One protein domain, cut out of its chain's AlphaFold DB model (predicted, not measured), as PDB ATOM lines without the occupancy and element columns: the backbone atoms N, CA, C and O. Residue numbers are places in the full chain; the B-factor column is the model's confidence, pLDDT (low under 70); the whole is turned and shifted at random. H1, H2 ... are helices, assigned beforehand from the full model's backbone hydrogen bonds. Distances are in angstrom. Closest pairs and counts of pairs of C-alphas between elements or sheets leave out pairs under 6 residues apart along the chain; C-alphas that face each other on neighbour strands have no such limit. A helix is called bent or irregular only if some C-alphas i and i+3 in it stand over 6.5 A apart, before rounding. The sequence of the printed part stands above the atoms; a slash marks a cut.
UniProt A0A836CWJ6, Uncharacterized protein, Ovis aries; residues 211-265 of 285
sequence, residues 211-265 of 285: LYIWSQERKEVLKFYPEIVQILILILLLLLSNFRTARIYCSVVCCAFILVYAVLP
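AT A GLANCE: This is residues 211 to 265 of the 285 residues of an uncharacterized protein of Ovis aries (UniProt A0A836CWJ6). Two long helices, H1 then H2, make a hairpin that opens as a narrow V from a tight link; the longer leg, H1, is bent. The printed part has 55 residues, is all helix with no named strand, and is only just extended, close to loose: radius of gyration of the C-alphas 15.2 A, spans 49 by 22 by 6 A.

IN THESE COORDINATES: H1, residues 211 to 239, is one helix by its hydrogen bonds but bent: C-alphas 223 and 226 are 7.0 A apart. Arm H1a, residues 211 to 223, runs 19.9 A from C-alpha 211 at (-12.918, -19.164, -11.040); arm H1b, residues 226 to 239, runs 20.1 A. H2, residues 245 to 265, runs 31.1 A to C-alpha 265 at (-30.498, -20.037, -18.036); it is only just irregular, C-alphas 262 and 265 being 6.6 A apart.

HOW THE PARTS SIT: H1a and H1b stand at a shallow tilt of 32 degrees. H1b and H2, a helical hairpin, run opposite ways at a shallow tilt of 27 degrees. They touch with residues 236 to 239 and 245 to 250 alone; the closest C-alphas, of Leu 239 and Ala 246, are 6.4 A apart. H1a and H2 are apart. O i to N i+4 pairs are within hydrogen-bond range throughout H1b, in 5 of 9 in H1a and 16 of 17 in H2.

THE WHOLE: The farthest C-alphas, Leu 211 and Asn 242, are 49.4 A apart. The printed part has no cut. The pLDDT is under 70 at residues 211 to 222, 240 to 241, 243 and 264 to 265.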
ATOM      1  N   LEU A 211     -12.290 -20.361 -10.456       40.22
ATOM      2  CA  LEU A 211     -12.918 -19.164 -11.040       40.22
ATOM      3  C   LEU A 211     -12.271 -18.717 -12.364       40.22
ATOM      4  O   LEU A 211     -12.931 -18.056 -13.167       40.22
ATOM      5  N   TYR A 212     -11.010 -19.084 -12.622       40.09
ATOM      6  CA  TYR A 212     -10.338 -18.778 -13.889       40.09
ATOM      7  C   TYR A 212     -10.761 -19.730 -15.007       40.09
ATOM      8  O   TYR A 212     -11.088 -19.256 -16.097       40.09
ATOM      9  N   ILE A 213     -10.840 -21.034 -14.725       46.78
ATOM     10  CA  ILE A 213     -11.229 -22.076 -15.694       46.78
ATOM     11  C   ILE A 213     -12.597 -21.743 -16.315       46.78
ATOM     12  O   ILE A 213     -12.726 -21.618 -17.534       46.78
ATOM     13  N   TRP A 214     -13.589 -21.440 -15.469       42.16
ATOM     14  CA  TRP A 214     -14.957 -21.102 -15.891       42.16
ATOM     15  C   TRP A 214     -15.069 -19.777 -16.678       42.16
ATOM     16  O   TRP A 214     -16.070 -19.517 -17.348       42.16
ATOM     17  N   SER A 215     -14.033 -18.928 -16.632       55.12
ATOM     18  CA  SER A 215     -13.930 -17.699 -17.434       55.12
ATOM     19  C   SER A 215     -13.341 -17.927 -18.832       55.12
ATOM     20  O   SER A 215     -13.500 -17.074 -19.711       55.12
ATOM     21  N   GLN A 216     -12.646 -19.050 -19.036       56.00
ATOM     22  CA  GLN A 216     -11.842 -19.318 -20.225       56.00
ATOM     23  C   GLN A 216     -12.648 -20.113 -21.259       56.00
ATOM     24  O   GLN A 216     -12.819 -19.626 -22.376       56.00
ATOM     25  N   GLU A 217     -13.290 -21.214 -20.852       56.78
ATOM     26  CA  GLU A 217     -14.237 -21.977 -21.693       56.78
ATOM     27  C   GLU A 217     -15.328 -21.061 -22.281       56.78
ATOM     28  O   GLU A 217     -15.631 -21.086 -23.476       56.78
ATOM     29  N   ARG A 218     -15.866 -20.155 -21.452       55.25
ATOM     30  CA  ARG A 218     -16.909 -19.201 -21.859       55.25
ATOM     31  C   ARG A 218     -16.437 -18.221 -22.939       55.25
ATOM     32  O   ARG A 218     -17.245 -17.806 -23.764       55.25
ATOM     33  N   LYS A 219     -15.148 -17.854 -22.960       60.66
ATOM     34  CA  LYS A 219     -14.567 -16.987 -24.002       60.66
ATOM     35  C   LYS A 219     -14.387 -17.710 -25.330       60.66
ATOM     36  O   LYS A 219     -14.412 -17.049 -26.361       60.66
ATOM     37  N   GLU A 220     -14.209 -19.026 -25.323       68.88
ATOM     38  CA  GLU A 220     -14.066 -19.810 -26.552       68.88
ATOM     39  C   GLU A 220     -15.429 -20.106 -27.174       68.88
ATOM     40  O   GLU A 220     -15.619 -19.836 -28.358       68.88
ATOM     41  N   VAL A 221     -16.426 -20.485 -26.367       64.62
ATOM     42  CA  VAL A 221     -17.821 -20.635 -26.830       64.62
ATOM     43  C   VAL A 221     -18.372 -19.333 -27.433       64.62
ATOM     44  O   VAL A 221     -19.081 -19.375 -28.439       64.62
ATOM     45  N   LEU A 222     -18.015 -18.159 -26.889       63.81
ATOM     46  CA  LEU A 222     -18.449 -16.875 -27.457       63.81
ATOM     47  C   LEU A 222     -17.802 -16.513 -28.813       63.81
ATOM     48  O   LEU A 222     -18.345 -15.643 -29.490       63.81
ATOM     49  N   LYS A 223     -16.698 -17.153 -29.240       74.50
ATOM     50  CA  LYS A 223     -16.069 -16.871 -30.552       74.50
ATOM     51  C   LYS A 223     -16.908 -17.377 -31.727       74.50
ATOM     52  O   LYS A 223     -17.026 -16.670 -32.719       74.50
ATOM     53  N   PHE A 224     -17.516 -18.555 -31.591       76.44
ATOM     54  CA  PHE A 224     -18.312 -19.199 -32.648       76.44
ATOM     55  C   PHE A 224     -19.742 -18.637 -32.760       76.44
ATOM     56  O   PHE A 224     -20.430 -18.827 -33.761       76.44
ATOM     57  N   TYR A 225     -20.208 -17.917 -31.735       77.56
ATOM     58  CA  TYR A 225     -21.556 -17.344 -31.686       77.56
ATOM     59  C   TYR A 225     -21.913 -16.427 -32.883       77.56
ATOM     60  O   TYR A 225     -22.988 -16.624 -33.454       77.56
ATOM     61  N   PRO A 226     -21.073 -15.458 -33.318       77.12
ATOM     62  CA  PRO A 226     -21.356 -14.657 -34.516       77.12
ATOM     63  C   PRO A 226     -21.465 -15.485 -35.804       77.12
ATOM     64  O   PRO A 226     -22.330 -15.198 -36.627       77.12
ATOM     65  N   GLU A 227     -20.646 -16.527 -35.969       79.56
ATOM     66  CA  GLU A 227     -20.639 -17.384 -37.163       79.56
ATOM     67  C   GLU A 227     -21.940 -18.194 -37.260       79.56
ATOM     68  O   GLU A 227     -22.604 -18.205 -38.300       79.56
ATOM     69  N   ILE A 228     -22.375 -18.783 -36.139       82.19
ATOM     70  CA  ILE A 228     -23.655 -19.498 -36.026       82.19
ATOM     71  C   ILE A 228     -24.835 -18.562 -36.342       82.19
ATOM     72  O   ILE A 228     -25.741 -18.939 -37.088       82.19
ATOM     73  N   VAL A 229     -24.819 -17.330 -35.821       81.62
ATOM     74  CA  VAL A 229     -25.855 -16.319 -36.101       81.62
ATOM     75  C   VAL A 229     -25.862 -15.914 -37.580       81.62
ATOM     76  O   VAL A 229     -26.936 -15.795 -38.170       81.62
ATOM     77  N   GLN A 230     -24.694 -15.754 -38.208       81.31
ATOM     78  CA  GLN A 230     -24.583 -15.422 -39.631       81.31
ATOM     79  C   GLN A 230     -25.135 -16.542 -40.527       81.31
ATOM     80  O   GLN A 230     -25.880 -16.254 -41.465       81.31
ATOM     81  N   ILE A 231     -24.849 -17.809 -40.210       87.31
ATOM     82  CA  ILE A 231     -25.410 -18.977 -40.912       87.31
ATOM     83  C   ILE A 231     -26.941 -19.016 -40.768       87.31
ATOM     84  O   ILE A 231     -27.649 -19.193 -41.761       87.31
ATOM     85  N   LEU A 232     -27.469 -18.777 -39.562       82.25
ATOM     86  CA  LEU A 232     -28.916 -18.712 -39.302       82.25
ATOM     87  C   LEU A 232     -29.616 -17.615 -40.121       82.25
ATOM     88  O   LEU A 232     -30.692 -17.851 -40.674       82.25
ATOM     89  N   ILE A 233     -28.997 -16.437 -40.245       82.75
ATOM     90  CA  ILE A 233     -29.504 -15.336 -41.078       82.75
ATOM     91  C   ILE A 233     -29.465 -15.713 -42.567       82.75
ATOM     92  O   ILE A 233     -30.425 -15.427 -43.284       82.75
ATOM     93  N   LEU A 234     -28.409 -16.384 -43.035       83.12
ATOM     94  CA  LEU A 234     -28.292 -16.820 -44.431       83.12
ATOM     95  C   LEU A 234     -29.375 -17.848 -44.805       83.12
ATOM     96  O   LEU A 234     -30.023 -17.717 -45.844       83.12
ATOM     97  N   ILE A 235     -29.624 -18.827 -43.929       81.75
ATOM     98  CA  ILE A 235     -30.698 -19.822 -44.087       81.75
ATOM     99  C   ILE A 235     -32.068 -19.131 -44.106       81.75
ATOM    100  O   ILE A 235     -32.902 -19.440 -44.957       81.75
ATOM    101  N   LEU A 236     -32.295 -18.154 -43.219       77.62
ATOM    102  CA  LEU A 236     -33.535 -17.378 -43.212       77.62
ATOM    103  C   LEU A 236     -33.723 -16.619 -44.538       77.62
ATOM    104  O   LEU A 236     -34.803 -16.690 -45.116       77.62
ATOM    105  N   LEU A 237     -32.684 -15.964 -45.068       77.69
ATOM    106  CA  LEU A 237     -32.727 -15.260 -46.360       77.69
ATOM    107  C   LEU A 237     -33.083 -16.178 -47.539       77.69
ATOM    108  O   LEU A 237     -33.872 -15.775 -48.392       77.69
ATOM    109  N   LEU A 238     -32.589 -17.417 -47.558       77.25
ATOM    110  CA  LEU A 238     -32.950 -18.409 -48.582       77.25
ATOM    111  C   LEU A 238     -34.423 -18.860 -48.474       77.25
ATOM    112  O   LEU A 238     -35.092 -19.053 -49.490       77.25
ATOM    113  N   LEU A 239     -34.964 -18.960 -47.253       70.69
ATOM    114  CA  LEU A 239     -36.369 -19.313 -46.989       70.69
ATOM    115  C   LEU A 239     -37.361 -18.147 -47.200       70.69
ATOM    116  O   LEU A 239     -38.568 -18.376 -47.315       70.69
ATOM    117  N   LEU A 240     -36.883 -16.900 -47.275       63.94
ATOM    118  CA  LEU A 240     -37.704 -15.692 -47.465       63.94
ATOM    119  C   LEU A 240     -38.200 -15.493 -48.922       63.94
ATOM    120  O   LEU A 240     -38.942 -14.543 -49.178       63.94
ATOM    121  N   SER A 241     -37.850 -16.382 -49.862       67.12
ATOM    122  CA  SER A 241     -38.145 -16.268 -51.310       67.12
ATOM    123  C   SER A 241     -39.629 -16.108 -51.676       67.12
ATOM    124  O   SER A 241     -39.947 -15.546 -52.722       67.12
ATOM    125  N   ASN A 242     -40.550 -16.539 -50.809       70.00
ATOM    126  CA  ASN A 242     -41.983 -16.286 -50.937       70.00
ATOM    127  C   ASN A 242     -42.490 -15.422 -49.772       70.00
ATOM    128  O   ASN A 242     -42.561 -15.871 -48.629       70.00
ATOM    129  N   PHE A 243     -42.935 -14.192 -50.057       63.31
ATOM    130  CA  PHE A 243     -43.233 -13.146 -49.056       63.31
ATOM    131  C   PHE A 243     -44.376 -13.468 -48.054       63.31
ATOM    132  O   PHE A 243     -44.644 -12.684 -47.135       63.31
ATOM    133  N   ARG A 244     -45.068 -14.607 -48.216       75.06
ATOM    134  CA  ARG A 244     -46.060 -15.144 -47.263       75.06
ATOM    135  C   ARG A 244     -45.438 -16.162 -46.301       75.06
ATOM    136  O   ARG A 244     -45.449 -15.911 -45.098       75.06
ATOM    137  N   THR A 245     -44.845 -17.248 -46.808       75.12
ATOM    138  CA  THR A 245     -44.104 -18.235 -45.992       75.12
ATOM    139  C   THR A 245     -42.964 -17.577 -45.222       75.12
ATOM    140  O   THR A 245     -42.781 -17.865 -44.044       75.12
ATOM    141  N   ALA A 246     -42.301 -16.597 -45.837       71.69
ATOM    142  CA  ALA A 246     -41.335 -15.687 -45.231       71.69
ATOM    143  C   ALA A 246     -41.699 -15.217 -43.808       71.69
ATOM    144  O   ALA A 246     -40.895 -15.308 -42.881       71.69
ATOM    145  N   ARG A 247     -42.930 -14.721 -43.623       73.12
ATOM    146  CA  ARG A 247     -43.394 -14.167 -42.339       73.12
ATOM    147  C   ARG A 247     -43.639 -15.263 -41.306       73.12
ATOM    148  O   ARG A 247     -43.391 -15.040 -40.126       73.12
ATOM    149  N   ILE A 248     -44.102 -16.427 -41.762       81.94
ATOM    150  CA  ILE A 248     -44.377 -17.602 -40.929       81.94
ATOM    151  C   ILE A 248     -43.055 -18.191 -40.422       81.94
ATOM    152  O   ILE A 248     -42.894 -18.372 -39.221       81.94
ATOM    153  N   TYR A 249     -42.069 -18.415 -41.296       82.06
ATOM    154  CA  TYR A 249     -40.755 -18.904 -40.868       82.06
ATOM    155  C   TYR A 249     -40.054 -17.921 -39.926       82.06
ATOM    156  O   TYR A 249     -39.519 -18.340 -38.904       82.06
ATOM    157  N   CYS A 250     -40.123 -16.615 -40.204       80.88
ATOM    158  CA  CYS A 250     -39.581 -15.594 -39.309       80.88
ATOM    159  C   CYS A 250     -40.239 -15.638 -37.913       80.88
ATOM    160  O   CYS A 250     -39.527 -15.662 -36.909       80.88
ATOM    161  N   SER A 251     -41.573 -15.734 -37.820       79.69
ATOM    162  CA  SER A 251     -42.250 -15.822 -36.517       79.69
ATOM    163  C   SER A 251     -41.928 -17.118 -35.764       79.69
ATOM    164  O   SER A 251     -41.674 -17.064 -34.562       79.69
ATOM    165  N   VAL A 252     -41.854 -18.260 -36.456       87.06
ATOM    166  CA  VAL A 252     -41.466 -19.554 -35.866       87.06
ATOM    167  C   VAL A 252     -40.032 -19.515 -35.332       87.06
ATOM    168  O   VAL A 252     -39.803 -19.914 -34.191       87.06
ATOM    169  N   VAL A 253     -39.075 -18.978 -36.099       83.69
ATOM    170  CA  VAL A 253     -37.670 -18.840 -35.667       83.69
ATOM    171  C   VAL A 253     -37.547 -17.882 -34.478       83.69
ATOM    172  O   VAL A 253     -36.838 -18.198 -33.523       83.69
ATOM    173  N   CYS A 254     -38.273 -16.759 -34.467       85.06
ATOM    174  CA  CYS A 254     -38.306 -15.863 -33.308       85.06
ATOM    175  C   CYS A 254     -38.869 -16.549 -32.052       85.06
ATOM    176  O   CYS A 254     -38.272 -16.426 -30.983       85.06
ATOM    177  N   CYS A 255     -39.973 -17.294 -32.162       89.38
ATOM    178  CA  CYS A 255     -40.537 -18.040 -31.032       89.38
ATOM    179  C   CYS A 255     -39.579 -19.129 -30.525       89.38
ATOM    180  O   CYS A 255     -39.372 -19.238 -29.317       89.38
ATOM    181  N   ALA A 256     -38.946 -19.886 -31.425       86.12
ATOM    182  CA  ALA A 256     -37.951 -20.895 -31.065       86.12
ATOM    183  C   ALA A 256     -36.733 -20.273 -30.358       86.12
ATOM    184  O   ALA A 256     -36.297 -20.785 -29.329       86.12
ATOM    185  N   PHE A 257     -36.224 -19.138 -30.848       83.06
ATOM    186  CA  PHE A 257     -35.110 -18.428 -30.214       83.06
ATOM    187  C   PHE A 257     -35.476 -17.906 -28.816       83.06
ATOM    188  O   PHE A 257     -34.688 -18.055 -27.886       83.06
ATOM    189  N   ILE A 258     -36.681 -17.347 -28.640       79.75
ATOM    190  CA  ILE A 258     -37.176 -16.892 -27.328       79.75
ATOM    191  C   ILE A 258     -37.295 -18.071 -26.353       79.75
ATOM    192  O   ILE A 258     -36.842 -17.955 -25.218       79.75
ATOM    193  N   LEU A 259     -37.840 -19.213 -26.787       81.75
ATOM    194  CA  LEU A 259     -37.930 -20.424 -25.962       81.75
ATOM    195  C   LEU A 259     -36.543 -20.937 -25.555       81.75
ATOM    196  O   LEU A 259     -36.304 -21.179 -24.374       81.75
ATOM    197  N   VAL A 260     -35.607 -21.042 -26.502       83.31
ATOM    198  CA  VAL A 260     -34.223 -21.465 -26.228       83.31
ATOM    199  C   VAL A 260     -33.533 -20.503 -25.255       83.31
ATOM    200  O   VAL A 260     -32.916 -20.955 -24.293       83.31
ATOM    201  N   TYR A 261     -33.671 -19.188 -25.446       79.19
ATOM    202  CA  TYR A 261     -33.040 -18.186 -24.579       79.19
ATOM    203  C   TYR A 261     -33.679 -18.101 -23.183       79.19
ATOM    204  O   TYR A 261     -32.981 -17.801 -22.220       79.19
ATOM    205  N   ALA A 262     -34.977 -18.393 -23.048       75.06
ATOM    206  CA  ALA A 262     -35.660 -18.460 -21.756       75.06
ATOM    207  C   ALA A 262     -35.345 -19.752 -20.979       75.06
ATOM    208  O   ALA A 262     -35.228 -19.719 -19.756       75.06
ATOM    209  N   VAL A 263     -35.179 -20.884 -21.674       72.81
ATOM    210  CA  VAL A 263     -34.911 -22.191 -21.046       72.81
ATOM    211  C   VAL A 263     -33.429 -22.387 -20.715       72.81
ATOM    212  O   VAL A 263     -33.125 -22.915 -19.648       72.81
ATOM    213  N   LEU A 264     -32.491 -21.928 -21.553       60.69
ATOM    214  CA  LEU A 264     -31.042 -22.075 -21.319       60.69
ATOM    215  C   LEU A 264     -30.537 -21.620 -19.930       60.69
ATOM    216  O   LEU A 264     -29.785 -22.382 -19.324       60.69
ATOM    217  N   PRO A 265     -30.907 -20.440 -19.386       55.81
ATOM    218  CA  PRO A 265     -30.498 -20.037 -18.036       55.81
ATOM    219  C   PRO A 265     -31.258 -20.782 -16.925       55.81
ATOM    220  O   PRO A 265     -30.855 -20.709 -15.766       55.81
TER     221      PRO A 265